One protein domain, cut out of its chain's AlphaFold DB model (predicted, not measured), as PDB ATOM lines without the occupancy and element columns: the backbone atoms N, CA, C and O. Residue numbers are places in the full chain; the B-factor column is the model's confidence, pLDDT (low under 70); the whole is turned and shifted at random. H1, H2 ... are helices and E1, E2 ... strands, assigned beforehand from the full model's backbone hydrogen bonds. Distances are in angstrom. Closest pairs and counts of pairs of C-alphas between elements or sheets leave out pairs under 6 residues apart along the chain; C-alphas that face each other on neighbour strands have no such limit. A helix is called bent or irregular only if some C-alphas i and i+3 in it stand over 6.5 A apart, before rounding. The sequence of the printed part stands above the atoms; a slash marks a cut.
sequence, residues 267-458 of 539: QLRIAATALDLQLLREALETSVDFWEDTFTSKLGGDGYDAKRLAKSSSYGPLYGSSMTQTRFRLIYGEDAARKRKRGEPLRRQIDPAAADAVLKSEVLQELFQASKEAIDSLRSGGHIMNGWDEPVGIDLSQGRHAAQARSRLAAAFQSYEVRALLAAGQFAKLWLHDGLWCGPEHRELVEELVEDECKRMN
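This is residues 267 to 458 of the 539 residues of an uncharacterized protein of Fimbriimonas ginsengisoli Gsoil 348 (UniProt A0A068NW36). Two long helices, H8 and H9, meet near their ends as a wide V, with H1 between its arms. Beside H8 is a larger lobe of crossed helices, H2, H3, H4, H5 and H7, with H6 at its far edge; at the other end of H9 is a smaller lobe of the strand hairpin E1 E2 and H10. The printed part has 192 residues, with ten named helices and two named strands in the order H1 to H9, E1, E2, H10; the class is mostly helix, and the sheet E1 - E2 is antiparallel. The whole is compact, with a radius of gyration of the C-alphas of 18.3 A, and it spans 49 by 46 by 33 A.

Find C-alpha 267 at (-32.159, 22.333, 27.348), where H1 begins; it runs to residue 274. H2 follows in residues 278 to 286 and H3 in residues 290 to 299. H4, residues 303 to 318, is 22.5 A from first to last C-alpha. Next come H5, residues 323 to 332, H6, residues 336 to 342, and H7, residues 352 to 359. H8, residues 362 to 379, is 25.5 A long. Look for C-alpha 401 at (-31.850, 2.657, 38.883); from there H9 runs 30.8 A to residue 422. E1 is residues 428 to 432 and E2 residues 435 to 438. H10, residues 440 to 456, is 25.3 A long and ends with C-alpha 456 at (-39.064, 19.898, 12.775). H3 and H10 are irregular: C-alphas 294 and 297 are 7.4 A apart, and C-alphas 441 and 444 are 7.5 A apart.

Start at H1, which touches H2 at a steep tilt of 49 degrees, opposite ways; their closest C-alphas, of Ala 272 and Arg 281, are 5.3 A apart. H1 also touches residues 413 to 417 of H9, about perpendicular at 78 degrees, closest at the C-alphas of Ile 270 and Phe 413, 6.2 A. H2 touches residues 362 to 367 of H8, closest at the C-alphas of Leu 280 and Val 363, 5.5 A. H3 touches H4, closest at the C-alphas of Thr 296 and Ala 306, 5.4 A, and H7, closest at those of Leu 299 and Ala 354, 5.5 A. H4 and H5 form a helical hairpin at a shallow tilt of 22 degrees, closest at the C-alphas of Ser 313 and Thr 326, 5.8 A. Residues 314 to 318 of H4 touch H8, the same way at a shallow tilt of 32 degrees, with the C-alphas of Pro 317 and Phe 368 closest at 5.5 A. H5 also touches H7, closest at the C-alphas of Ile 331 and Pro 352, 6.0 A. H5 and H6 only just touch, with 3 pairs of C-alphas within 8 A, and only at the corner; the closest C-alphas, of Arg 329 and Ala 336, are 6.5 A apart. Residues 374 to 379 of H8 touch residues 401 to 409 of H9 at a steep tilt of 68 degrees, only just short of about perpendicular; the closest C-alphas, of Ile 375 and Ala 405, are 5.4 A apart. Toward its last residues, 419 to 422, H9 touches residues 450 to 454 of H10, closest at the C-alphas of Ala 420 and Val 450, 5.2 A. The hairpin E1 and E2 is antiparallel, with N 429 and O 437 at 2.7 A and N 432 and O 435 at 2.9 A, both within hydrogen-bond range. E2 and H10 are near each other, with 6 pairs of C-alphas within 10 A. In H1, H2, H5, H6, H7 and H8 every O i to N i+4 pair is within hydrogen-bond range; in H3 it is 4 of 6, in H4 10 of 12, in H9 16 of 18 and in H10 11 of 13.

The two C-alphas farthest apart, those of Gly 343 and Glu 441, are 53.2 A apart. The printed part has no cut. The link from H8 to H9, residues 380 to 400, is long; within it residues 384 to 385 pair antiparallel with residues 391 to 392. The mean pLDDT of the printed part is 88.0; residues 300 to 305 and residue 399 are under 70.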
ATOM      1  N   GLN A 267     -31.714  23.407  26.461       92.12
ATOM      2  CA  GLN A 267     -32.159  22.333  27.348       92.12
ATOM      3  C   GLN A 267     -33.557  22.568  27.946       92.12
ATOM      4  O   GLN A 267     -34.259  21.600  28.220       92.12
ATOM      5  N   LEU A 268     -34.003  23.821  28.110       92.81
ATOM      6  CA  LEU A 268     -35.378  24.119  28.531       92.81
ATOM      7  C   LEU A 268     -36.377  23.966  27.376       92.81
ATOM      8  O   LEU A 268     -37.446  23.405  27.597       92.81
ATOM      9  N   ARG A 269     -36.022  24.394  26.151       92.88
ATOM     10  CA  ARG A 269     -36.846  24.173  24.940       92.88
ATOM     11  C   ARG A 269     -37.086  22.676  24.716       92.88
ATOM     12  O   ARG A 269     -38.210  22.233  24.481       92.88
ATOM     13  N   ILE A 270     -36.013  21.897  24.848       94.44
ATOM     14  CA  ILE A 270     -36.029  20.440  24.714       94.44
ATOM     15  C   ILE A 270     -36.901  19.815  25.797       94.44
ATOM     16  O   ILE A 270     -37.773  19.015  25.475       94.44
ATOM     17  N   ALA A 271     -36.732  20.216  27.060       94.25
ATOM     18  CA  ALA A 271     -37.561  19.734  28.162       94.25
ATOM     19  C   ALA A 271     -39.052  19.992  27.934       94.25
ATOM     20  O   ALA A 271     -39.860  19.090  28.131       94.25
ATOM     21  N   ALA A 272     -39.397  21.206  27.494       94.00
ATOM     22  CA  ALA A 272     -40.777  21.606  27.245       94.00
ATOM     23  C   ALA A 272     -41.472  20.714  26.213       94.00
ATOM     24  O   ALA A 272     -42.674  20.489  26.292       94.00
ATOM     25  N   THR A 273     -40.708  20.175  25.265       92.06
ATOM     26  CA  THR A 273     -41.222  19.282  24.224       92.06
ATOM     27  C   THR A 273     -41.171  17.824  24.659       92.06
ATOM     28  O   THR A 273     -42.188  17.143  24.660       92.06
ATOM     29  N   ALA A 274     -40.001  17.350  25.086       92.31
ATOM     30  CA  ALA A 274     -39.769  15.948  25.417       92.31
ATOM     31  C   ALA A 274     -40.550  15.470  26.653       92.31
ATOM     32  O   ALA A 274     -40.765  14.269  26.805       92.31
ATOM     33  N   LEU A 275     -40.948  16.389  27.540       93.31
ATOM     34  CA  LEU A 275     -41.762  16.101  28.721       93.31
ATOM     35  C   LEU A 275     -43.174  16.713  28.659       93.31
ATOM     36  O   LEU A 275     -43.872  16.648  29.665       93.31
ATOM     37  N   ASP A 276     -43.578  17.300  27.524       93.00
ATOM     38  CA  ASP A 276     -44.888  17.953  27.336       93.00
ATOM     39  C   ASP A 276     -45.227  18.996  28.427       93.00
ATOM     40  O   ASP A 276     -46.256  18.936  29.098       93.00
ATOM     41  N   LEU A 277     -44.314  19.951  28.646       94.00
ATOM     42  CA  LEU A 277     -44.441  20.984  29.684       94.00
ATOM     43  C   LEU A 277     -45.056  22.248  29.082       94.00
ATOM     44  O   LEU A 277     -44.347  23.088  28.519       94.00
ATOM     45  N   GLN A 278     -46.375  22.369  29.178       93.38
ATOM     46  CA  GLN A 278     -47.126  23.453  28.546       93.38
ATOM     47  C   GLN A 278     -46.826  24.810  29.189       93.38
ATOM     48  O   GLN A 278     -46.585  25.774  28.465       93.38
ATOM     49  N   LEU A 279     -46.728  24.899  30.523       92.12
ATOM     50  CA  LEU A 279     -46.433  26.183  31.178       92.12
ATOM     51  C   LEU A 279     -45.012  26.654  30.864       92.12
ATOM     52  O   LEU A 279     -44.783  27.842  30.636       92.12
ATOM     53  N   LEU A 280     -44.040  25.735  30.826       92.31
ATOM     54  CA  LEU A 280     -42.685  26.068  30.386       92.31
ATOM     55  C   LEU A 280     -42.650  26.486  28.908       92.31
ATOM     56  O   LEU A 280     -41.952  27.447  28.585       92.31
ATOM     57  N   ARG A 281     -43.378  25.790  28.024       92.12
ATOM     58  CA  ARG A 281     -43.491  26.133  26.597       92.12
ATOM     59  C   ARG A 281     -44.026  27.553  26.425       92.12
ATOM     60  O   ARG A 281     -43.344  28.386  25.831       92.12
ATOM     61  N   GLU A 282     -45.172  27.854  27.034       90.50
ATOM     62  CA  GLU A 282     -45.781  29.187  27.009       90.50
ATOM     63  C   GLU A 282     -44.832  30.254  27.570       90.50
ATOM     64  O   GLU A 282     -44.652  31.310  26.959       90.50
ATOM     65  N   ALA A 283     -44.163  29.982  28.695       88.62
ATOM     66  CA  ALA A 283     -43.213  30.918  29.293       88.62
ATOM     67  C   ALA A 283     -42.005  31.205  28.379       88.62
ATOM     68  O   ALA A 283     -41.521  32.338  28.336       88.62
ATOM     69  N   LEU A 284     -41.501  30.209  27.644       89.31
ATOM     70  CA  LEU A 284     -40.385  30.382  26.705       89.31
ATOM     71  C   LEU A 284     -40.780  31.181  25.455       89.31
ATOM     72  O   LEU A 284     -39.964  31.962  24.968       89.31
ATOM     73  N   GLU A 285     -42.009  31.004  24.967       86.06
ATOM     74  CA  GLU A 285     -42.522  31.662  23.758       86.06
ATOM     75  C   GLU A 285     -42.999  33.100  24.015       86.06
ATOM     76  O   GLU A 285     -42.928  33.949  23.125       86.06
ATOM     77  N   THR A 286     -43.487  33.394  25.224       81.88
ATOM     78  CA  THR A 286     -44.090  34.696  25.562       81.88
ATOM     79  C   THR A 286     -43.146  35.665  26.268       81.88
ATOM     80  O   THR A 286     -43.340  36.877  26.142       81.88
ATOM     81  N   SER A 287     -42.132  35.176  26.993       73.06
ATOM     82  CA  SER A 287     -41.218  36.046  27.746       73.06
ATOM     83  C   SER A 287     -40.150  36.673  26.859       73.06
ATOM     84  O   SER A 287     -39.494  35.994  26.068       73.06
ATOM     85  N   VAL A 288     -39.919  37.971  27.058       71.31
ATOM     86  CA  VAL A 288     -38.784  38.672  26.441       71.31
ATOM     87  C   VAL A 288     -37.488  38.284  27.165       71.31
ATOM     88  O   VAL A 288     -36.500  37.941  26.518       71.31
ATOM     89  N   ASP A 289     -37.504  38.218  28.504       75.69
ATOM     90  CA  ASP A 289     -36.453  37.562  29.294       75.69
ATOM     91  C   ASP A 289     -37.055  36.591  30.319       75.69
ATOM     92  O   ASP A 289     -37.333  36.934  31.466       75.69
ATOM     93  N   PHE A 290     -37.160  35.323  29.910       80.56
ATOM     94  CA  PHE A 290     -37.540  34.188  30.760       80.56
ATOM     95  C   PHE A 290     -36.931  34.217  32.168       80.56
ATOM     96  O   PHE A 290     -37.608  33.883  33.141       80.56
ATOM     97  N   TRP A 291     -35.650  34.577  32.302       83.38
ATOM     98  CA  TRP A 291     -34.982  34.556  33.601       83.38
ATOM     99  C   TRP A 291     -35.454  35.696  34.496       83.38
ATOM    100  O   TRP A 291     -35.541  35.522  35.717       83.38
ATOM    101  N   GLU A 292     -35.735  36.856  33.911       76.75
ATOM    102  CA  GLU A 292     -36.233  38.015  34.637       76.75
ATOM    103  C   GLU A 292     -37.684  37.809  35.066       76.75
ATOM    104  O   GLU A 292     -37.979  37.824  36.269       76.75
ATOM    105  N   ASP A 293     -38.533  37.481  34.092       70.88
ATOM    106  CA  ASP A 293     -39.981  37.336  34.246       70.88
ATOM    107  C   ASP A 293     -40.341  36.187  35.199       70.88
ATOM    108  O   ASP A 293     -41.237  36.305  36.040       70.88
ATOM    109  N   THR A 294     -39.600  35.076  35.136       70.25
ATOM    110  CA  THR A 294     -39.945  33.870  35.907       70.25
ATOM    111  C   THR A 294     -39.329  33.868  37.310       70.25
ATOM    112  O   THR A 294     -39.955  33.385  38.269       70.25
ATOM    113  N   PHE A 295     -38.108  34.406  37.459       75.31
ATOM    114  CA  PHE A 295     -37.263  34.144  38.632       75.31
ATOM    115  C   PHE A 295     -36.625  35.374  39.274       75.31
ATOM    116  O   PHE A 295     -36.684  35.509  40.497       75.31
ATOM    117  N   THR A 296     -35.984  36.245  38.495       70.44
ATOM    118  CA  THR A 296     -35.082  37.277  39.042       70.44
ATOM    119  C   THR A 296     -35.834  38.307  39.879       70.44
ATOM    120  O   THR A 296     -35.370  38.654  40.966       70.44
ATOM    121  N   SER A 297     -37.049  38.682  39.464       71.38
ATOM    122  CA  SER A 297     -37.945  39.568  40.228       71.38
ATOM    123  C   SER A 297     -38.254  39.057  41.645       71.38
ATOM    124  O   SER A 297     -38.462  39.848  42.563       71.38
ATOM    125  N   LYS A 298     -38.221  37.734  41.859       74.50
ATOM    126  CA  LYS A 298     -38.495  37.077  43.150       74.50
ATOM    127  C   LYS A 298     -37.247  36.901  44.021       74.50
ATOM    128  O   LYS A 298     -37.383  36.645  45.216       74.50
ATOM    129  N   LEU A 299     -36.046  36.997  43.444       72.75
ATOM    130  CA  LEU A 299     -34.773  36.753  44.135       72.75
ATOM    131  C   LEU A 299     -34.192  38.003  44.816       72.75
ATOM    132  O   LEU A 299     -33.349  37.855  45.698       72.75
ATOM    133  N   GLY A 300     -34.646  39.207  44.448       60.69
ATOM    134  CA  GLY A 300     -34.290  40.463  45.128       60.69
ATOM    135  C   GLY A 300     -32.797  40.834  45.096       60.69
ATOM    136  O   GLY A 300     -32.347  41.576  45.964       60.69
ATOM    137  N   GLY A 301     -32.029  40.293  44.141       60.25
ATOM    138  CA  GLY A 301     -30.584  40.514  43.981       60.25
ATOM    139  C   GLY A 301     -30.222  41.309  42.725       60.25
ATOM    140  O   GLY A 301     -31.088  41.628  41.912       60.25
ATOM    141  N   ASP A 302     -28.932  41.611  42.553       58.75
ATOM    142  CA  ASP A 302     -28.420  42.154  41.292       58.75
ATOM    143  C   ASP A 302     -28.612  41.139  40.143       58.75
ATOM    144  O   ASP A 302     -28.605  39.918  40.335       58.75
ATOM    145  N   GLY A 303     -28.846  41.638  38.925       58.59
ATOM    146  CA  GLY A 303     -29.298  40.800  37.806       58.59
ATOM    147  C   GLY A 303     -28.354  39.638  37.462       58.59
ATOM    148  O   GLY A 303     -28.805  38.596  36.987       58.59
ATOM    149  N   TYR A 304     -27.053  39.766  37.745       57.81
ATOM    150  CA  TYR A 304     -26.062  38.740  37.417       57.81
ATOM    151  C   TYR A 304     -26.094  37.531  38.369       57.81
ATOM    152  O   TYR A 304     -26.198  36.391  37.902       57.81
ATOM    153  N   ASP A 305     -26.039  37.737  39.693       69.19
ATOM    154  CA  ASP A 305     -26.094  36.612  40.638       69.19
ATOM    155  C   ASP A 305     -27.490  35.977  40.668       69.19
ATOM    156  O   ASP A 305     -27.604  34.748  40.750       69.19
ATOM    157  N   ALA A 306     -28.547  36.779  40.505       71.69
ATOM    158  CA  ALA A 306     -29.912  36.277  40.420       71.69
ATOM    159  C   ALA A 306     -30.133  35.391  39.182       71.69
ATOM    160  O   ALA A 306     -30.660  34.285  39.314       71.69
ATOM    161  N   LYS A 307     -29.644  35.794  37.998       77.12
ATOM    162  CA  LYS A 307     -29.727  34.979  36.773       77.12
ATOM    163  C   LYS A 307     -28.953  33.668  36.897       77.12
ATOM    164  O   LYS A 307     -29.436  32.622  36.462       77.12
ATOM    165  N   ARG A 308     -27.772  33.680  37.528       78.62
ATOM    166  CA  ARG A 308     -27.006  32.450  37.797       78.62
ATOM    167  C   ARG A 308     -27.774  31.497  38.716       78.62
ATOM    168  O   ARG A 308     -27.848  30.301  38.429       78.62
ATOM    169  N   LEU A 309     -28.358  32.014  39.796       78.25
ATOM    170  CA  LEU A 309     -29.174  31.224  40.716       78.25
ATOM    171  C   LEU A 309     -30.428  30.673  40.026       78.25
ATOM    172  O   LEU A 309     -30.714  29.489  40.186       78.25
ATOM    173  N   ALA A 310     -31.103  31.481  39.200       80.88
ATOM    174  CA  ALA A 310     -32.264  31.080  38.406       80.88
ATOM    175  C   ALA A 310     -31.942  29.945  37.415       80.88
ATOM    176  O   ALA A 310     -32.684  28.961  37.320       80.88
ATOM    177  N   LYS A 311     -30.794  30.027  36.724       85.75
ATOM    178  CA  LYS A 311     -30.281  28.939  35.875       85.75
ATOM    179  C   LYS A 311     -30.070  27.663  36.690       85.75
ATOM    180  O   LYS A 311     -30.590  26.607  36.331       85.75
ATOM    181  N   SER A 312     -29.360  27.759  37.815       81.56
ATOM    182  CA  SER A 312     -29.085  26.614  38.694       81.56
ATOM    183  C   SER A 312     -30.369  25.966  39.230       81.56
ATOM    184  O   SER A 312     -30.487  24.736  39.268       81.56
ATOM    185  N   SER A 313     -31.365  26.781  39.597       82.38
ATOM    186  CA  SER A 313     -32.647  26.301  40.116       82.38
ATOM    187  C   SER A 313     -33.564  25.692  39.067       82.38
ATOM    188  O   SER A 313     -34.433  24.922  39.453       82.38
ATOM    189  N   SER A 314     -33.358  25.992  37.784       86.75
ATOM    190  CA  SER A 314     -34.160  25.449  36.679       86.75
ATOM    191  C   SER A 314     -33.530  24.190  36.079       86.75
ATOM    192  O   SER A 314     -34.206  23.181  35.885       86.75
ATOM    193  N   TYR A 315     -32.208  24.187  35.879       88.94
ATOM    194  CA  TYR A 315     -31.498  23.021  35.344       88.94
ATOM    195  C   TYR A 315     -31.315  21.900  36.370       88.94
ATOM    196  O   TYR A 315     -31.266  20.728  36.006       88.94
ATOM    197  N   GLY A 316     -31.230  22.214  37.665       87.44
ATOM    198  CA  GLY A 316     -31.163  21.189  38.707       87.44
ATOM    199  C   GLY A 316     -32.339  20.197  38.646       87.44
ATOM    200  O   GLY A 316     -32.087  18.989  38.561       87.44
ATOM    201  N   PRO A 317     -33.594  20.675  38.716       87.56
ATOM    202  CA  PRO A 317     -34.806  19.859  38.619       87.56
ATOM    203  C   PRO A 317     -34.912  19.076  37.316       87.56
ATOM    204  O   PRO A 317     -35.209  17.887  37.382       87.56
ATOM    205  N   LEU A 318     -34.561  19.703  36.185       89.31
ATOM    206  CA  LEU A 318     -34.553  19.073  34.860       89.31
ATOM    207  C   LEU A 318     -33.787  17.742  34.844       89.31
ATOM    208  O   LEU A 318     -34.185  16.775  34.204       89.31
ATOM    209  N   TYR A 319     -32.687  17.675  35.598       87.88
ATOM    210  CA  TYR A 319     -31.855  16.477  35.719       87.88
ATOM    211  C   TYR A 319     -32.080  15.708  37.030       87.88
ATOM    212  O   TYR A 319     -31.217  14.943  37.469       87.88
ATOM    213  N   GLY A 320     -33.228  15.897  37.683       86.69
ATOM    214  CA  GLY A 320     -33.663  15.117  38.842       86.69
ATOM    215  C   GLY A 320     -33.098  15.559  40.193       86.69
ATOM    216  O   GLY A 320     -33.002  14.733  41.107       86.69
ATOM    217  N   SER A 321     -32.694  16.825  40.350       88.81
ATOM    218  CA  SER A 321     -32.450  17.390  41.688       88.81
ATOM    219  C   SER A 321     -33.779  17.534  42.432       88.81
ATOM    220  O   SER A 321     -34.771  17.958  41.849       88.81
ATOM    221  N   SER A 322     -33.816  17.210  43.728       89.88
ATOM    222  CA  SER A 322     -35.043  17.369  44.523       89.88
ATOM    223  C   SER A 322     -35.286  18.822  44.932       89.88
ATOM    224  O   SER A 322     -34.332  19.588  45.073       89.88
ATOM    225  N   MET A 323     -36.540  19.186  45.237       90.56
ATOM    226  CA  MET A 323     -36.876  20.516  45.775       90.56
ATOM    227  C   MET A 323     -35.999  20.891  46.970       90.56
ATOM    228  O   MET A 323     -35.470  21.996  47.023       90.56
ATOM    229  N   THR A 324     -35.755  19.961  47.898       91.12
ATOM    230  CA  THR A 324     -34.882  20.194  49.058       91.12
ATOM    231  C   THR A 324     -33.442  20.515  48.654       91.12
ATOM    232  O   THR A 324     -32.817  21.396  49.245       91.12
ATOM    233  N   GLN A 325     -32.896  19.814  47.654       89.50
ATOM    234  CA  GLN A 325     -31.543  20.069  47.152       89.50
ATOM    235  C   GLN A 325     -31.464  21.411  46.427       89.50
ATOM    236  O   GLN A 325     -30.533  22.176  46.677       89.50
ATOM    237  N   THR A 326     -32.448  21.716  45.581       90.44
ATOM    238  CA  THR A 326     -32.537  22.989  44.864       90.44
ATOM    239  C   THR A 326     -32.689  24.154  45.837       90.44
ATOM    240  O   THR A 326     -31.917  25.103  45.763       90.44
ATOM    241  N   ARG A 327     -33.573  24.039  46.837       91.31
ATOM    242  CA  ARG A 327     -33.725  25.014  47.929       91.31
ATOM    243  C   ARG A 327     -32.415  25.256  48.666       91.31
ATOM    244  O   ARG A 327     -32.049  26.392  48.944       91.31
ATOM    245  N   PHE A 328     -31.702  24.182  48.997       89.12
ATOM    246  CA  PHE A 328     -30.429  24.284  49.698       89.12
ATOM    247  C   PHE A 328     -29.362  24.996  48.851       89.12
ATOM    248  O   PHE A 328     -28.646  25.841  49.382       89.12
ATOM    249  N   ARG A 329     -29.279  24.700  47.546       87.12
ATOM    250  CA  ARG A 329     -28.371  25.395  46.615       87.12
ATOM    251  C   ARG A 329     -28.738  26.861  46.440       87.12
ATOM    252  O   ARG A 329     -27.847  27.694  46.464       87.12
ATOM    253  N   LEU A 330     -30.027  27.163  46.322       86.44
ATOM    254  CA  LEU A 330     -30.537  28.526  46.260       86.44
ATOM    255  C   LEU A 330     -30.078  29.321  47.492       86.44
ATOM    256  O   LEU A 330     -29.391  30.323  47.349       86.44
ATOM    257  N   ILE A 331     -30.336  28.819  48.705       87.06
ATOM    258  CA  ILE A 331     -30.018  29.535  49.954       87.06
ATOM    259  C   ILE A 331     -28.510  29.658  50.209       87.06
ATOM    260  O   ILE A 331     -28.075  30.683  50.728       87.06
ATOM    261  N   TYR A 332     -27.706  28.633  49.916       85.81
ATOM    262  CA  TYR A 332     -26.306  28.559  50.371       85.81
ATOM    263  C   TYR A 332     -25.259  28.559  49.241       85.81
ATOM    264  O   TYR A 332     -24.057  28.559  49.520       85.81
ATOM    265  N   GLY A 333     -25.693  28.560  47.982       80.56
ATOM    266  CA  GLY A 333     -24.853  28.439  46.792       80.56
ATOM    267  C   GLY A 333     -24.592  26.997  46.345       80.56
ATOM    268  O   GLY A 333     -24.783  26.030  47.086       80.56
ATOM    269  N   GLU A 334     -24.098  26.843  45.116       77.12
ATOM    270  CA  GLU A 334     -23.863  25.537  44.475       77.12
ATOM    271  C   GLU A 334     -22.837  24.668  45.223       77.12
ATOM    272  O   GLU A 334     -23.040  23.464  45.409       77.12
ATOM    273  N   ASP A 335     -21.782  25.290  45.753       76.50
ATOM    274  CA  ASP A 335     -20.721  24.610  46.506       76.50
ATOM    275  C   ASP A 335     -21.124  24.227  47.937       76.50
ATOM    276  O   ASP A 335     -20.368  23.540  48.635       76.50
ATOM    277  N   ALA A 336     -22.309  24.631  48.404       81.12
ATOM    278  CA  ALA A 336     -22.731  24.438  49.788       81.12
ATOM    279  C   ALA A 336     -22.707  22.967  50.218       81.12
ATOM    280  O   ALA A 336     -22.339  22.650  51.348       81.12
ATOM    281  N   ALA A 337     -23.048  22.041  49.318       78.00
ATOM    282  CA  ALA A 337     -23.006  20.614  49.625       78.00
ATOM    283  C   ALA A 337     -21.568  20.116  49.866       78.00
ATOM    284  O   ALA A 337     -21.344  19.281  50.746       78.00
ATOM    285  N   ARG A 338     -20.587  20.642  49.117       78.38
ATOM    286  CA  ARG A 338     -19.157  20.329  49.279       78.38
ATOM    287  C   ARG A 338     -18.622  20.948  50.570       78.38
ATOM    288  O   ARG A 338     -18.005  20.235  51.355       78.38
ATOM    289  N   LYS A 339     -18.948  22.220  50.830       81.44
ATOM    290  CA  LYS A 339     -18.594  22.938  52.065       81.44
ATOM    291  C   LYS A 339     -19.130  22.235  53.308       81.44
ATOM    292  O   LYS A 339     -18.366  21.927  54.216       81.44
ATOM    293  N   ARG A 340     -20.410  21.844  53.292       81.69
ATOM    294  CA  ARG A 340     -21.040  21.079  54.378       81.69
ATOM    295  C   ARG A 340     -20.325  19.753  54.640       81.69
ATOM    296  O   ARG A 340     -20.094  19.414  55.794       81.69
ATOM    297  N   LYS A 341     -19.948  19.015  53.589       79.62
ATOM    298  CA  LYS A 341     -19.179  17.761  53.721       79.62
ATOM    299  C   LYS A 341     -17.774  17.973  54.290       79.62
ATOM    300  O   LYS A 341     -17.243  17.061  54.910       79.62
ATOM    301  N   ARG A 342     -17.182  19.149  54.071       79.19
ATOM    302  CA  ARG A 342     -15.863  19.543  54.591       79.19
ATOM    303  C   ARG A 342     -15.921  20.204  55.973       79.19
ATOM    304  O   ARG A 342     -14.874  20.519  56.521       79.19
ATOM    305  N   GLY A 343     -17.115  20.409  56.536       81.94
ATOM    306  CA  GLY A 343     -17.291  21.137  57.796       81.94
ATOM    307  C   GLY A 343     -17.018  22.641  57.684       81.94
ATOM    308  O   GLY A 343     -16.825  23.302  58.698       81.94
ATOM    309  N   GLU A 344     -16.990  23.187  56.467       82.50
ATOM    310  CA  GLU A 344     -16.796  24.618  56.235       82.50
ATOM    311  C   GLU A 344     -18.083  25.402  56.555       82.50
ATOM    312  O   GLU A 344     -19.191  24.904  56.309       82.50
ATOM    313  N   PRO A 345     -17.971  26.644  57.063       81.94
ATOM    314  CA  PRO A 345     -19.132  27.473  57.358       81.94
ATOM    315  C   PRO A 345     -19.930  27.782  56.086       81.94
ATOM    316  O   PRO A 345     -19.387  28.176  55.049       81.94
ATOM    317  N   LEU A 346     -21.250  27.622  56.176       87.50
ATOM    318  CA  LEU A 346     -22.176  27.968  55.103       87.50
ATOM    319  C   LEU A 346     -22.610  29.422  55.256       87.50
ATOM    320  O   LEU A 346     -23.165  29.808  56.283       87.50
ATOM    321  N   ARG A 347     -22.395  30.219  54.211       83.94
ATOM    322  CA  ARG A 347     -22.911  31.587  54.129       83.94
ATOM    323  C   ARG A 347     -24.193  31.578  53.307       83.94
ATOM    324  O   ARG A 347     -24.212  31.004  52.221       83.94
ATOM    325  N   ARG A 348     -25.251  32.201  53.828       85.06
ATOM    326  CA  ARG A 348     -26.492  32.406  53.072       85.06
ATOM    327  C   ARG A 348     -26.242  33.412  51.947       85.06
ATOM    328  O   ARG A 348     -25.597  34.432  52.185       85.06
ATOM    329  N   GLN A 349     -26.714  33.086  50.752       81.38
ATOM    330  CA  GLN A 349     -26.659  33.930  49.559       81.38
ATOM    331  C   GLN A 349     -27.970  34.686  49.353       81.38
ATOM    332  O   GLN A 349     -27.936  35.848  48.974       81.38
ATOM    333  N   ILE A 350     -29.102  34.051  49.664       82.69
ATOM    334  CA  ILE A 350     -30.436  34.642  49.531       82.69
ATOM    335  C   ILE A 350     -31.310  34.325  50.746       82.69
ATOM    336  O   ILE A 350     -31.035  33.393  51.516       82.69
ATOM    337  N   ASP A 351     -32.381  35.102  50.893       86.19
ATOM    338  CA  ASP A 351     -33.409  34.876  51.901       86.19
ATOM    339  C   ASP A 351     -34.138  33.535  51.646       86.19
ATOM    340  O   ASP A 351     -34.571  33.272  50.518       86.19
ATOM    341  N   PRO A 352     -34.301  32.667  52.664       89.56
ATOM    342  CA  PRO A 352     -35.117  31.460  52.550       89.56
ATOM    343  C   PRO A 352     -36.536  31.688  52.006       89.56
ATOM    344  O   PRO A 352     -37.018  30.844  51.257       89.56
ATOM    345  N   ALA A 353     -37.188  32.805  52.336       88.62
ATOM    346  CA  ALA A 353     -38.516  33.149  51.834       88.62
ATOM    347  C   ALA A 353     -38.502  33.454  50.328       88.62
ATOM    348  O   ALA A 353     -39.400  33.013  49.612       88.62
ATOM    349  N   ALA A 354     -37.460  34.131  49.832       86.00
ATOM    350  CA  ALA A 354     -37.263  34.359  48.400       86.00
ATOM    351  C   ALA A 354     -37.014  33.035  47.656       86.00
ATOM    352  O   ALA A 354     -37.611  32.776  46.610       86.00
ATOM    353  N   ALA A 355     -36.204  32.144  48.240       88.19
ATOM    354  CA  ALA A 355     -36.006  30.796  47.707       88.19
ATOM    355  C   ALA A 355     -37.329  30.011  47.635       88.19
ATOM    356  O   ALA A 355     -37.604  29.348  46.636       88.19
ATOM    357  N   ASP A 356     -38.166  30.109  48.671       90.25
ATOM    358  CA  ASP A 356     -39.478  29.463  48.709       90.25
ATOM    359  C   ASP A 356     -40.450  30.067  47.682       90.25
ATOM    360  O   ASP A 356     -41.208  29.326  47.062       90.25
ATOM    361  N   ALA A 357     -40.408  31.381  47.445       87.00
ATOM    362  CA  ALA A 357     -41.209  32.043  46.415       87.00
ATOM    363  C   ALA A 357     -40.826  31.593  44.995       87.00
ATOM    364  O   ALA A 357     -41.706  31.322  44.177       87.00
ATOM    365  N   VAL A 358     -39.526  31.451  44.710       86.62
ATOM    366  CA  VAL A 358     -39.035  30.894  43.437       86.62
ATOM    367  C   VAL A 358     -39.526  29.465  43.252       86.62
ATOM    368  O   VAL A 358     -40.125  29.146  42.225       86.62
ATOM    369  N   LEU A 359     -39.332  28.613  44.262       89.25
ATOM    370  CA  LEU A 359     -39.729  27.207  44.191       89.25
ATOM    371  C   LEU A 359     -41.238  27.021  44.037       89.25
ATOM    372  O   LEU A 359     -41.643  26.008  43.487       89.25
ATOM    373  N   LYS A 360     -42.057  27.978  44.483       90.31
ATOM    374  CA  LYS A 360     -43.516  27.977  44.294       90.31
ATOM    375  C   LYS A 360     -43.972  28.456  42.913       90.31
ATOM    376  O   LYS A 360     -45.172  28.458  42.671       90.31
ATOM    377  N   SER A 361     -43.069  28.879  42.023       88.81
ATOM    378  CA  SER A 361     -43.458  29.200  40.645       88.81
ATOM    379  C   SER A 361     -44.036  27.973  39.941       88.81
ATOM    380  O   SER A 361     -43.499  26.872  40.069       88.81
ATOM    381  N   GLU A 362     -45.120  28.174  39.193       91.44
ATOM    382  CA  GLU A 362     -45.840  27.088  38.519       91.44
ATOM    383  C   GLU A 362     -44.938  26.356  37.520       91.44
ATOM    384  O   GLU A 362     -44.874  25.132  37.547       91.44
ATOM    385  N   VAL A 363     -44.119  27.098  36.764       90.38
ATOM    386  CA  VAL A 363     -43.114  26.542  35.839       90.38
ATOM    387  C   VAL A 363     -42.129  25.600  36.545       90.38
ATOM    388  O   VAL A 363     -41.832  24.519  36.038       90.38
ATOM    389  N   LEU A 364     -41.613  25.957  37.732       89.56
ATOM    390  CA  LEU A 364     -40.719  25.045  38.457       89.56
ATOM    391  C   LEU A 364     -41.464  23.854  39.047       89.56
ATOM    392  O   LEU A 364     -40.898  22.764  39.074       89.56
ATOM    393  N   GLN A 365     -42.692  24.041  39.531       92.88
ATOM    394  CA  GLN A 365     -43.505  22.936  40.040       92.88
ATOM    395  C   GLN A 365     -43.798  21.909  38.938       92.88
ATOM    396  O   GLN A 365     -43.589  20.717  39.166       92.88
ATOM    397  N   GLU A 366     -44.173  22.371  37.741       93.88
ATOM    398  CA  GLU A 366     -44.352  21.539  36.546       93.88
ATOM    399  C   GLU A 366     -43.057  20.779  36.212       93.88
ATOM    400  O   GLU A 366     -43.056  19.549  36.148       93.88
ATOM    401  N   LEU A 367     -41.918  21.484  36.138       92.88
ATOM    402  CA  LEU A 367     -40.600  20.877  35.902       92.88
ATOM    403  C   LEU A 367     -40.237  19.802  36.937       92.88
ATOM    404  O   LEU A 367     -39.734  18.737  36.566       92.88
ATOM    405  N   PHE A 368     -40.457  20.058  38.231       93.75
ATOM    406  CA  PHE A 368     -40.180  19.084  39.292       93.75
ATOM    407  C   PHE A 368     -41.049  17.840  39.158       93.75
ATOM    408  O   PHE A 368     -40.538  16.727  39.315       93.75
ATOM    409  N   GLN A 369     -42.342  18.031  38.907       94.62
ATOM    410  CA  GLN A 369     -43.295  16.938  38.816       94.62
ATOM    411  C   GLN A 369     -43.001  16.070  37.590       94.62
ATOM    412  O   GLN A 369     -42.766  14.873  37.746       94.62
ATOM    413  N   ALA A 370     -42.877  16.673  36.408       94.38
ATOM    414  CA  ALA A 370     -42.624  15.942  35.173       94.38
ATOM    415  C   ALA A 370     -41.256  15.243  35.169       94.38
ATOM    416  O   ALA A 370     -41.146  14.079  34.787       94.38
ATOM    417  N   SER A 371     -40.202  15.893  35.681       92.94
ATOM    418  CA  SER A 371     -38.881  15.250  35.791       92.94
ATOM    419  C   SER A 371     -38.908  14.059  36.752       92.94
ATOM    420  O   SER A 371     -38.236  13.050  36.523       92.94
ATOM    421  N   LYS A 372     -39.685  14.148  37.840       93.38
ATOM    422  CA  LYS A 372     -39.880  13.037  38.778       93.38
ATOM    423  C   LYS A 372     -40.645  11.890  38.118       93.38
ATOM    424  O   LYS A 372     -40.199  10.752  38.231       93.38
ATOM    425  N   GLU A 373     -41.737  12.181  37.421       94.44
ATOM    426  CA  GLU A 373     -42.535  11.188  36.694       94.44
ATOM    427  C   GLU A 373     -41.719  10.486  35.608       94.44
ATOM    428  O   GLU A 373     -41.717   9.257  35.552       94.44
ATOM    429  N   ALA A 374     -40.935  11.228  34.823       94.06
ATOM    430  CA  ALA A 374     -40.034  10.660  33.822       94.06
ATOM    431  C   ALA A 374     -38.990   9.726  34.456       94.06
ATOM    432  O   ALA A 374     -38.759   8.613  33.978       94.06
ATOM    433  N   ILE A 375     -38.380  10.135  35.574       93.19
ATOM    434  CA  ILE A 375     -37.417   9.300  36.305       93.19
ATOM    435  C   ILE A 375     -38.088   8.052  36.884       93.19
ATOM    436  O   ILE A 375     -37.503   6.969  36.822       93.19
ATOM    437  N   ASP A 376     -39.278   8.177  37.468       93.19
ATOM    438  CA  ASP A 376     -39.997   7.050  38.059       93.19
ATOM    439  C   ASP A 376     -40.505   6.076  36.983       93.19
ATOM    440  O   ASP A 376     -40.375   4.866  37.174       93.19
ATOM    441  N   SER A 377     -40.943   6.580  35.825       94.19
ATOM    442  CA  SER A 377     -41.273   5.790  34.633       94.19
ATOM    443  C   SER A 377     -40.063   4.997  34.127       94.19
ATOM    444  O   SER A 377     -40.128   3.778  33.991       94.19
ATOM    445  N   LEU A 378     -38.898   5.636  33.960       94.19
ATOM    446  CA  LEU A 378     -37.666   4.926  33.592       94.19
ATOM    447  C   LEU A 378     -37.325   3.829  34.613       94.19
ATOM    448  O   LEU A 378     -36.941   2.720  34.249       94.19
ATOM    449  N   ARG A 379     -37.500   4.102  35.911       93.12
ATOM    450  CA  ARG A 379     -37.222   3.136  36.987       93.12
ATOM    451  C   ARG A 379     -38.174   1.942  37.016       93.12
ATOM    452  O   ARG A 379     -37.791   0.924  37.593       93.12
ATOM    453  N   SER A 380     -39.371   2.064  36.449       91.50
ATOM    454  CA  SER A 380     -40.347   0.980  36.328       91.50
ATOM    455  C   SER A 380     -40.279   0.244  34.985       91.50
ATOM    456  O   SER A 380     -41.078  -0.659  34.758       91.50
ATOM    457  N   GLY A 381     -39.306   0.572  34.123       90.88
ATOM    458  CA  GLY A 381     -39.125  -0.064  32.812       90.88
ATOM    459  C   GLY A 381     -39.764   0.686  31.647       90.88
ATOM    460  O   GLY A 381     -39.804   0.161  30.537       90.88
ATOM    461  N   GLY A 382     -40.249   1.905  31.884       94.38
ATOM    462  CA  GLY A 382     -40.632   2.836  30.832       94.38
ATOM    463  C   GLY A 382     -39.433   3.353  30.032       94.38
ATOM    464  O   GLY A 382     -38.274   2.989  30.261       94.38
ATOM    465  N   HIS A 383     -39.727   4.234  29.083       94.06
ATOM    466  CA  HIS A 383     -38.750   4.866  28.203       94.06
ATOM    467  C   HIS A 383     -39.059   6.357  28.042       94.06
ATOM    468  O   HIS A 383     -40.162   6.808  28.344       94.06
ATOM    469  N   ILE A 384     -38.074   7.107  27.554       93.12
ATOM    470  CA  ILE A 384     -38.235   8.478  27.064       93.12
ATOM    471  C   ILE A 384     -37.769   8.547  25.611       93.12
ATOM    472  O   ILE A 384     -36.810   7.868  25.246       93.12
ATOM    473  N   MET A 385     -38.430   9.358  24.790       93.62
ATOM    474  CA  MET A 385     -38.008   9.588  23.410       93.62
ATOM    475  C   MET A 385     -36.781  10.503  23.376       93.62
ATOM    476  O   MET A 385     -36.752  11.550  24.027       93.62
ATOM    477  N   ASN A 386     -35.753  10.101  22.636       93.19
ATOM    478  CA  ASN A 386     -34.581  10.931  22.383       93.19
ATOM    479  C   ASN A 386     -34.813  11.848  21.166       93.19
ATOM    480  O   ASN A 386     -35.860  11.800  20.527       93.19
ATOM    481  N   GLY A 387     -33.826  12.679  20.839       91.69
ATOM    482  CA  GLY A 387     -33.879  13.601  19.709       91.69
ATOM    483  C   GLY A 387     -33.940  12.910  18.354       91.69
ATOM    484  O   GLY A 387     -34.171  13.575  17.364       91.69
ATOM    485  N   TRP A 388     -33.767  11.594  18.287       93.00
ATOM    486  CA  TRP A 388     -33.830  10.791  17.067       93.00
ATOM    487  C   TRP A 388     -35.140  10.012  16.949       93.00
ATOM    488  O   TRP A 388     -35.218   9.078  16.159       93.00
ATOM    489  N   ASP A 389     -36.143  10.364  17.757       92.62
ATOM    490  CA  ASP A 389     -37.437   9.686  17.806       92.62
ATOM    491  C   ASP A 389     -37.315   8.196  18.184       92.62
ATOM    492  O   ASP A 389     -38.139   7.361  17.811       92.62
ATOM    493  N   GLU A 390     -36.302   7.855  18.988       93.00
ATOM    494  CA  GLU A 390     -36.083   6.503  19.497       93.00
ATOM    495  C   GLU A 390     -36.363   6.406  21.006       93.00
ATOM    496  O   GLU A 390     -35.975   7.295  21.778       93.00
ATOM    497  N   PRO A 391     -36.975   5.301  21.469       93.56
ATOM    498  CA  PRO A 391     -37.219   5.075  22.885       93.56
ATOM    499  C   PRO A 391     -35.926   4.691  23.617       93.56
ATOM    500  O   PRO A 391     -35.247   3.723  23.272       93.56
ATOM    501  N   VAL A 392     -35.611   5.408  24.695       90.81
ATOM    502  CA  VAL A 392     -34.446   5.151  25.552       90.81
ATOM    503  C   VAL A 392     -34.899   4.785  26.963       90.81
ATOM    504  O   VAL A 392     -35.539   5.575  27.654       90.81
ATOM    505  N   GLY A 393     -34.530   3.581  27.406       91.00
ATOM    506  CA  GLY A 393     -34.768   3.073  28.760       91.00
ATOM    507  C   GLY A 393     -33.487   2.921  29.588       91.00
ATOM    508  O   GLY A 393     -32.374   3.220  29.140       91.00
ATOM    509  N   ILE A 394     -33.636   2.428  30.819       90.12
ATOM    510  CA  ILE A 394     -32.515   1.976  31.658       90.12
ATOM    511  C   ILE A 394     -32.458   0.449  31.702       90.12
ATOM    512  O   ILE A 394     -33.464  -0.231  31.519       90.12
ATOM    513  N   ASP A 395     -31.281  -0.086  32.011       85.19
ATOM    514  CA  ASP A 395     -31.115  -1.511  32.269       85.19
ATOM    515  C   ASP A 395     -31.523  -1.824  33.720       85.19
ATOM    516  O   ASP A 395     -30.781  -1.548  34.666       85.19
ATOM    517  N   LEU A 396     -32.718  -2.396  33.896       83.50
ATOM    518  CA  LEU A 396     -33.261  -2.763  35.211       83.50
ATOM    519  C   LEU A 396     -32.511  -3.919  35.887       83.50
ATOM    520  O   LEU A 396     -32.700  -4.144  37.082       83.50
ATOM    521  N   SER A 397     -31.671  -4.659  35.155       81.38
ATOM    522  CA  SER A 397     -30.843  -5.716  35.746       81.38
ATOM    523  C   SER A 397     -29.665  -5.148  36.544       81.38
ATOM    524  O   SER A 397     -29.127  -5.801  37.441       81.38
ATOM    525  N   GLN A 398     -29.279  -3.903  36.259       73.38
ATOM    526  CA  GLN A 398     -28.184  -3.227  36.931       73.38
ATOM    527  C   GLN A 398     -28.712  -2.417  38.110       73.38
ATOM    528  O   GLN A 398     -29.502  -1.498  37.933       73.38
ATOM    529  N   GLY A 399     -28.214  -2.675  39.323       66.81
ATOM    530  CA  GLY A 399     -28.542  -1.846  40.488       66.81
ATOM    531  C   GLY A 399     -28.253  -0.345  40.264       66.81
ATOM    532  O   GLY A 399     -27.496   0.051  39.379       66.81
ATOM    533  N   ARG A 400     -28.807   0.526  41.127       78.31
ATOM    534  CA  ARG A 400     -28.724   2.013  41.052       78.31
ATOM    535  C   ARG A 400     -29.636   2.672  40.001       78.31
ATOM    536  O   ARG A 400     -29.245   3.656  39.369       78.31
ATOM    537  N   HIS A 401     -30.884   2.216  39.903       86.31
ATOM    538  CA  HIS A 401     -31.850   2.657  38.883       86.31
ATOM    539  C   HIS A 401     -32.036   4.183  38.842       86.31
ATOM    540  O   HIS A 401     -32.099   4.766  37.772       86.31
ATOM    541  N   ALA A 402     -32.028   4.869  39.991       85.31
ATOM    542  CA  ALA A 402     -32.208   6.323  40.031       85.31
ATOM    543  C   ALA A 402     -31.051   7.120  39.393       85.31
ATOM    544  O   ALA A 402     -31.279   8.175  38.807       85.31
ATOM    545  N   ALA A 403     -29.804   6.654  39.520       87.25
ATOM    546  CA  ALA A 403     -28.667   7.326  38.887       87.25
ATOM    547  C   ALA A 403     -28.649   7.071  37.376       87.25
ATOM    548  O   ALA A 403     -28.383   7.993  36.609       87.25
ATOM    549  N   GLN A 404     -28.987   5.846  36.970       89.69
ATOM    550  CA  GLN A 404     -29.132   5.489  35.563       89.69
ATOM    551  C   GLN A 404     -30.271   6.268  34.900       89.69
ATOM    552  O   GLN A 404     -30.055   6.846  33.844       89.69
ATOM    553  N   ALA A 405     -31.435   6.373  35.551       91.19
ATOM    554  CA  ALA A 405     -32.589   7.113  35.039       91.19
ATOM    555  C   ALA A 405     -32.253   8.586  34.787       91.19
ATOM    556  O   ALA A 405     -32.473   9.080  33.689       91.19
ATOM    557  N   ARG A 406     -31.607   9.263  35.749       91.75
ATOM    558  CA  ARG A 406     -31.123  10.642  35.547       91.75
ATOM    559  C   ARG A 406     -30.130  10.756  34.391       91.75
ATOM    560  O   ARG A 406     -30.194  11.709  33.625       91.75
ATOM    561  N   SER A 407     -29.213   9.795  34.268       90.81
ATOM    562  CA  SER A 407     -28.234   9.791  33.176       90.81
ATOM    563  C   SER A 407     -28.890   9.575  31.812       90.81
ATOM    564  O   SER A 407     -28.456  10.191  30.847       90.81
ATOM    565  N   ARG A 408     -29.909   8.712  31.722       91.69
ATOM    566  CA  ARG A 408     -30.646   8.450  30.477       91.69
ATOM    567  C   ARG A 408     -31.541   9.615  30.086       91.69
ATOM    568  O   ARG A 408     -31.519   9.989  28.923       91.69
ATOM    569  N   LEU A 409     -32.224  10.229  31.051       93.00
ATOM    570  CA  LEU A 409     -32.973  11.468  30.845       93.00
ATOM    571  C   LEU A 409     -32.067  12.568  30.270       93.00
ATOM    572  O   LEU A 409     -32.378  13.160  29.244       93.00
ATOM    573  N   ALA A 410     -30.895  12.778  30.882       92.19
ATOM    574  CA  ALA A 410     -29.929  13.756  30.392       92.19
ATOM    575  C   ALA A 410     -29.414  13.424  28.982       92.19
ATOM    576  O   ALA A 410     -29.328  14.312  28.143       92.19
ATOM    577  N   ALA A 411     -29.088  12.156  28.709       91.38
ATOM    578  CA  ALA A 411     -28.632  11.727  27.389       91.38
ATOM    579  C   ALA A 411     -29.709  11.936  26.311       91.38
ATOM    580  O   ALA A 411     -29.392  12.399  25.217       91.38
ATOM    581  N   ALA A 412     -30.976  11.653  26.635       92.62
ATOM    582  CA  ALA A 412     -32.100  11.902  25.742       92.62
ATOM    583  C   ALA A 412     -32.206  13.394  25.397       92.62
ATOM    584  O   ALA A 412     -32.219  13.732  24.220       92.62
ATOM    585  N   PHE A 413     -32.158  14.303  26.375       93.75
ATOM    586  CA  PHE A 413     -32.201  15.740  26.073       93.75
ATOM    587  C   PHE A 413     -30.989  16.226  25.275       93.75
ATOM    588  O   PHE A 413     -31.127  17.009  24.342       93.75
ATOM    589  N   GLN A 414     -29.794  15.724  25.582       92.69
ATOM    590  CA  GLN A 414     -28.579  16.082  24.845       92.69
ATOM    591  C   GLN A 414     -28.633  15.664  23.372       92.69
ATOM    592  O   GLN A 414     -28.046  16.337  22.534       92.69
ATOM    593  N   SER A 415     -29.340  14.585  23.037       94.00
ATOM    594  CA  SER A 415     -29.464  14.149  21.642       94.00
ATOM    595  C   SER A 415     -30.310  15.089  20.772       94.00
ATOM    596  O   SER A 415     -29.991  15.243  19.599       94.00
ATOM    597  N   TYR A 416     -31.315  15.782  21.333       95.06
ATOM    598  CA  TYR A 416     -32.054  16.828  20.604       95.06
ATOM    599  C   TYR A 416     -31.138  17.994  20.225       95.06
ATOM    600  O   TYR A 416     -31.145  18.451  19.088       95.06
ATOM    601  N   GLU A 417     -30.310  18.447  21.170       93.88
ATOM    602  CA  GLU A 417     -29.320  19.506  20.938       93.88
ATOM    603  C   GLU A 417     -28.332  19.110  19.838       93.88
ATOM    604  O   GLU A 417     -28.088  19.873  18.909       93.88
ATOM    605  N   VAL A 418     -27.801  17.888  19.907       95.31
ATOM    606  CA  VAL A 418     -26.860  17.387  18.902       95.31
ATOM    607  C   VAL A 418     -27.522  17.276  17.533       95.31
ATOM    608  O   VAL A 418     -26.911  17.685  16.551       95.31
ATOM    609  N   ARG A 419     -28.763  16.779  17.447       95.75
ATOM    610  CA  ARG A 419     -29.506  16.715  16.182       95.75
ATOM    611  C   ARG A 419     -29.719  18.105  15.581       95.75
ATOM    612  O   ARG A 419     -29.432  18.277  14.401       95.75
ATOM    613  N   ALA A 420     -30.139  19.082  16.389       95.69
ATOM    614  CA  ALA A 420     -30.311  20.467  15.946       95.69
ATOM    615  C   ALA A 420     -29.013  21.023  15.340       95.69
ATOM    616  O   ALA A 420     -29.000  21.505  14.213       95.69
ATOM    617  N   LEU A 421     -27.897  20.895  16.062       96.44
ATOM    618  CA  LEU A 421     -26.604  21.424  15.628       96.44
ATOM    619  C   LEU A 421     -25.988  20.654  14.455       96.44
ATOM    620  O   LEU A 421     -25.268  21.241  13.649       96.44
ATOM    621  N   LEU A 422     -26.266  19.352  14.321       96.56
ATOM    622  CA  LEU A 422     -25.782  18.548  13.196       96.56
ATOM    623  C   LEU A 422     -26.305  19.055  11.850       96.56
ATOM    624  O   LEU A 422     -25.590  18.913  10.859       96.56
ATOM    625  N   ALA A 423     -27.475  19.705  11.812       96.44
ATOM    626  CA  ALA A 423     -28.004  20.332  10.599       96.44
ATOM    627  C   ALA A 423     -27.035  21.366   9.990       96.44
ATOM    628  O   ALA A 423     -26.987  21.529   8.773       96.44
ATOM    629  N   ALA A 424     -26.222  22.014  10.830       96.88
ATOM    630  CA  ALA A 424     -25.240  23.019  10.434       96.88
ATOM    631  C   ALA A 424     -23.784  22.623  10.755       96.88
ATOM    632  O   ALA A 424     -22.859  23.413  10.551       96.88
ATOM    633  N   GLY A 425     -23.551  21.394  11.230       95.38
ATOM    634  CA  GLY A 425     -22.257  20.951  11.761       95.38
ATOM    635  C   GLY A 425     -21.102  21.060  10.762       95.38
ATOM    636  O   GLY A 425     -19.968  21.339  11.149       95.38
ATOM    637  N   GLN A 426     -21.381  20.927   9.465       95.75
ATOM    638  CA  GLN A 426     -20.383  21.056   8.397       95.75
ATOM    639  C   GLN A 426     -19.704  22.437   8.327       95.75
ATOM    640  O   GLN A 426     -18.609  22.539   7.781       95.75
ATOM    641  N   PHE A 427     -20.320  23.483   8.893       96.50
ATOM    642  CA  PHE A 427     -19.762  24.842   8.954       96.50
ATOM    643  C   PHE A 427     -18.982  25.120  10.249       96.50
ATOM    644  O   PHE A 427     -18.399  26.194  10.410       96.50
ATOM    645  N   ALA A 428     -18.985  24.183  11.200       95.88
ATOM    646  CA  ALA A 428     -18.396  24.384  12.514       95.88
ATOM    647  C   ALA A 428     -16.865  24.268  12.484       95.88
ATOM    648  O   ALA A 428     -16.306  23.243  12.099       95.88
ATOM    649  N   LYS A 429     -16.185  25.294  12.996       95.25
ATOM    650  CA  LYS A 429     -14.761  25.293  13.370       95.25
ATOM    651  C   LYS A 429     -14.558  24.856  14.827       95.25
ATOM    652  O   LYS A 429     -13.619  24.136  15.157       95.25
ATOM    653  N   LEU A 430     -15.473  25.244  15.719       95.62
ATOM    654  CA  LEU A 430     -15.515  24.770  17.107       95.62
ATOM    655  C   LEU A 430     -16.918  24.281  17.453       95.62
ATOM    656  O   LEU A 430     -17.904  24.835  16.972       95.62
ATOM    657  N   TRP A 431     -16.996  23.292  18.340       95.19
ATOM    658  CA  TRP A 431     -18.250  22.789  18.888       95.19
ATOM    659  C   TRP A 431     -18.134  22.697  20.409       95.19
ATOM    660  O   TRP A 431     -17.286  21.973  20.934       95.19
ATOM    661  N   LEU A 432     -19.000  23.398  21.140       93.06
ATOM    662  CA  LEU A 432     -19.110  23.265  22.591       93.06
ATOM    663  C   LEU A 432     -20.570  23.110  22.995       93.06
ATOM    664  O   LEU A 432     -21.285  24.096  23.091       93.06
ATOM    665  N   HIS A 433     -20.972  21.877  23.311       88.69
ATOM    666  CA  HIS A 433     -22.330  21.584  23.779       88.69
ATOM    667  C   HIS A 433     -23.398  22.104  22.798       88.69
ATOM    668  O   HIS A 433     -23.469  21.578  21.687       88.69
ATOM    669  N   ASP A 434     -24.168  23.110  23.215       89.50
ATOM    670  CA  ASP A 434     -25.278  23.773  22.532       89.50
ATOM    671  C   ASP A 434     -24.854  24.883  21.554       89.50
ATOM    672  O   ASP A 434     -25.716  25.444  20.876       89.50
ATOM    673  N   GLY A 435     -23.545  25.126  21.403       93.44
ATOM    674  CA  GLY A 435     -23.010  26.156  20.518       93.44
ATOM    675  C   GLY A 435     -21.974  25.681  19.496       93.44
ATOM    676  O   GLY A 435     -21.186  24.751  19.727       93.44
ATOM    677  N   LEU A 436     -21.947  26.390  18.367       95.31
ATOM    678  CA  LEU A 436     -20.989  26.265  17.271       95.31
ATOM    679  C   LEU A 436     -20.256  27.593  17.065       95.31
ATOM    680  O   LEU A 436     -20.852  28.665  17.137       95.31
ATOM    681  N   TRP A 437     -18.972  27.523  16.717       96.19
ATOM    682  CA  TRP A 437     -18.270  28.654  16.114       96.19
ATOM    683  C   TRP A 437     -18.016  28.335  14.654       96.19
ATOM    684  O   TRP A 437     -17.492  27.267  14.344       96.19
ATOM    685  N   CYS A 438     -18.359  29.262  13.773       96.06
ATOM    686  CA  CYS A 438     -18.238  29.134  12.324       96.06
ATOM    687  C   CYS A 438     -17.614  30.403  11.727       96.06
ATOM    688  O   CYS A 438     -17.351  31.366  12.450       96.06
ATOM    689  N   GLY A 439     -17.358  30.405  10.418       95.25
ATOM    690  CA  GLY A 439     -17.014  31.640   9.712       95.25
ATOM    691  C   GLY A 439     -18.161  32.661   9.803       95.25
ATOM    692  O   GLY A 439     -19.325  32.252   9.733       95.25
ATOM    693  N   PRO A 440     -17.894  33.972   9.972       94.62
ATOM    694  CA  PRO A 440     -18.934  35.000  10.023       94.62
ATOM    695  C   PRO A 440     -19.900  34.961   8.831       94.62
ATOM    696  O   PRO A 440     -21.095  35.178   9.003       94.62
ATOM    697  N   GLU A 441     -19.396  34.607   7.650       95.31
ATOM    698  CA  GLU A 441     -20.147  34.420   6.406       95.31
ATOM    699  C   GLU A 441     -21.167  33.273   6.451       95.31
ATOM    700  O   GLU A 441     -22.080  33.227   5.629       95.31
ATOM    701  N   HIS A 442     -21.028  32.345   7.399       96.31
ATOM    702  CA  HIS A 442     -21.917  31.197   7.566       96.31
ATOM    703  C   HIS A 442     -22.887  31.350   8.735       96.31
ATOM    704  O   HIS A 442     -23.788  30.528   8.863       96.31
ATOM    705  N   ARG A 443     -22.745  32.383   9.575       94.81
ATOM    706  CA  ARG A 443     -23.525  32.523  10.813       94.81
ATOM    707  C   ARG A 443     -25.037  32.501  10.569       94.81
ATOM    708  O   ARG A 443     -25.735  31.757  11.247       94.81
ATOM    709  N   GLU A 444     -25.522  33.292   9.614       94.81
ATOM    710  CA  GLU A 444     -26.958  33.379   9.300       94.81
ATOM    711  C   GLU A 444     -27.497  32.049   8.758       94.81
ATOM    712  O   GLU A 444     -28.555  31.592   9.177       94.81
ATOM    713  N   LEU A 445     -26.727  31.377   7.896       96.50
ATOM    714  CA  LEU A 445     -27.089  30.061   7.366       96.50
ATOM    715  C   LEU A 445     -27.096  28.981   8.460       96.50
ATOM    716  O   LEU A 445     -27.960  28.110   8.463       96.50
ATOM    717  N   VAL A 446     -26.135  29.020   9.387       96.56
ATOM    718  CA  VAL A 446     -26.099  28.122  10.552       96.56
ATOM    719  C   VAL A 446     -27.351  28.322  11.403       96.56
ATOM    720  O   VAL A 446     -27.992  27.341  11.766       96.56
ATOM    721  N   GLU A 447     -27.722  29.572  11.683       95.69
ATOM    722  CA  GLU A 447     -28.932  29.904  12.436       95.69
ATOM    723  C   GLU A 447     -30.203  29.396  11.744       95.69
ATOM    724  O   GLU A 447     -31.010  28.727  12.389       95.69
ATOM    725  N   GLU A 448     -30.347  29.626  10.437       95.88
ATOM    726  CA  GLU A 448     -31.482  29.141   9.640       95.88
ATOM    727  C   GLU A 448     -31.609  27.611   9.700       95.88
ATOM    728  O   GLU A 448     -32.667  27.086  10.046       95.88
ATOM    729  N   LEU A 449     -30.518  26.887   9.426       97.38
ATOM    730  CA  LEU A 449     -30.517  25.423   9.400       97.38
ATOM    731  C   LEU A 449     -30.820  24.813  10.771       97.38
ATOM    732  O   LEU A 449     -31.537  23.812  10.856       97.38
ATOM    733  N   VAL A 450     -30.276  25.397  11.843       96.06
ATOM    734  CA  VAL A 450     -30.523  24.908  13.202       96.06
ATOM    735  C   VAL A 450     -31.960  25.202  13.635       96.06
ATOM    736  O   VAL A 450     -32.607  24.314  14.196       96.06
ATOM    737  N   GLU A 451     -32.493  26.397  13.371       94.56
ATOM    738  CA  GLU A 451     -33.880  26.725  13.725       94.56
ATOM    739  C   GLU A 451     -34.897  25.915  12.907       94.56
ATOM    740  O   GLU A 451     -35.912  25.482  13.456       94.56
ATOM    741  N   ASP A 452     -34.617  25.611  11.639       95.88
ATOM    742  CA  ASP A 452     -35.446  24.707  10.838       95.88
ATOM    743  C   ASP A 452     -35.488  23.289  11.420       95.88
ATOM    744  O   ASP A 452     -36.560  22.678  11.500       95.88
ATOM    745  N   GLU A 453     -34.353  22.763  11.887       96.19
ATOM    746  CA  GLU A 453     -34.328  21.457  12.550       96.19
ATOM    747  C   GLU A 453     -35.013  21.505  13.927       96.19
ATOM    748  O   GLU A 453     -35.745  20.579  14.287       96.19
ATOM    749  N   CYS A 454     -34.881  22.609  14.671       94.88
ATOM    750  CA  CYS A 454     -35.620  22.824  15.918       94.88
ATOM    751  C   CYS A 454     -37.140  22.818  15.692       94.88
ATOM    752  O   CYS A 454     -37.865  22.163  16.445       94.88
ATOM    753  N   LYS A 455     -37.625  23.475  14.629       94.25
ATOM    754  CA  LYS A 455     -39.043  23.467  14.233       94.25
ATOM    755  C   LYS A 455     -39.526  22.071  13.860       94.25
ATOM    756  O   LYS A 455     -40.608  21.672  14.285       94.25
ATOM    757  N   ARG A 456     -38.729  21.296  13.112       94.75
ATOM    758  CA  ARG A 456     -39.064  19.898  12.775       94.75
ATOM    759  C   ARG A 456     -39.214  19.019  14.011       94.75
ATOM    760  O   ARG A 456     -40.091  18.164  14.037       94.75
ATOM    761  N   MET A 457     -38.401  19.259  15.037       94.12
ATOM    762  CA  MET A 457     -38.497  18.587  16.336       94.12
ATOM    763  C   MET A 457     -39.565  19.192  17.267       94.12
ATOM    764  O   MET A 457     -39.663  18.778  18.420       94.12
ATOM    765  N   ASN A 458     -40.360  20.163  16.794       92.75
ATOM    766  CA  ASN A 458     -41.391  20.866  17.565       92.75
ATOM    767  C   ASN A 458     -40.859  21.536  18.852       92.75
ATOM    768  O   ASN A 458     -41.561  21.603  19.870       92.75
TER     769      ASN A 458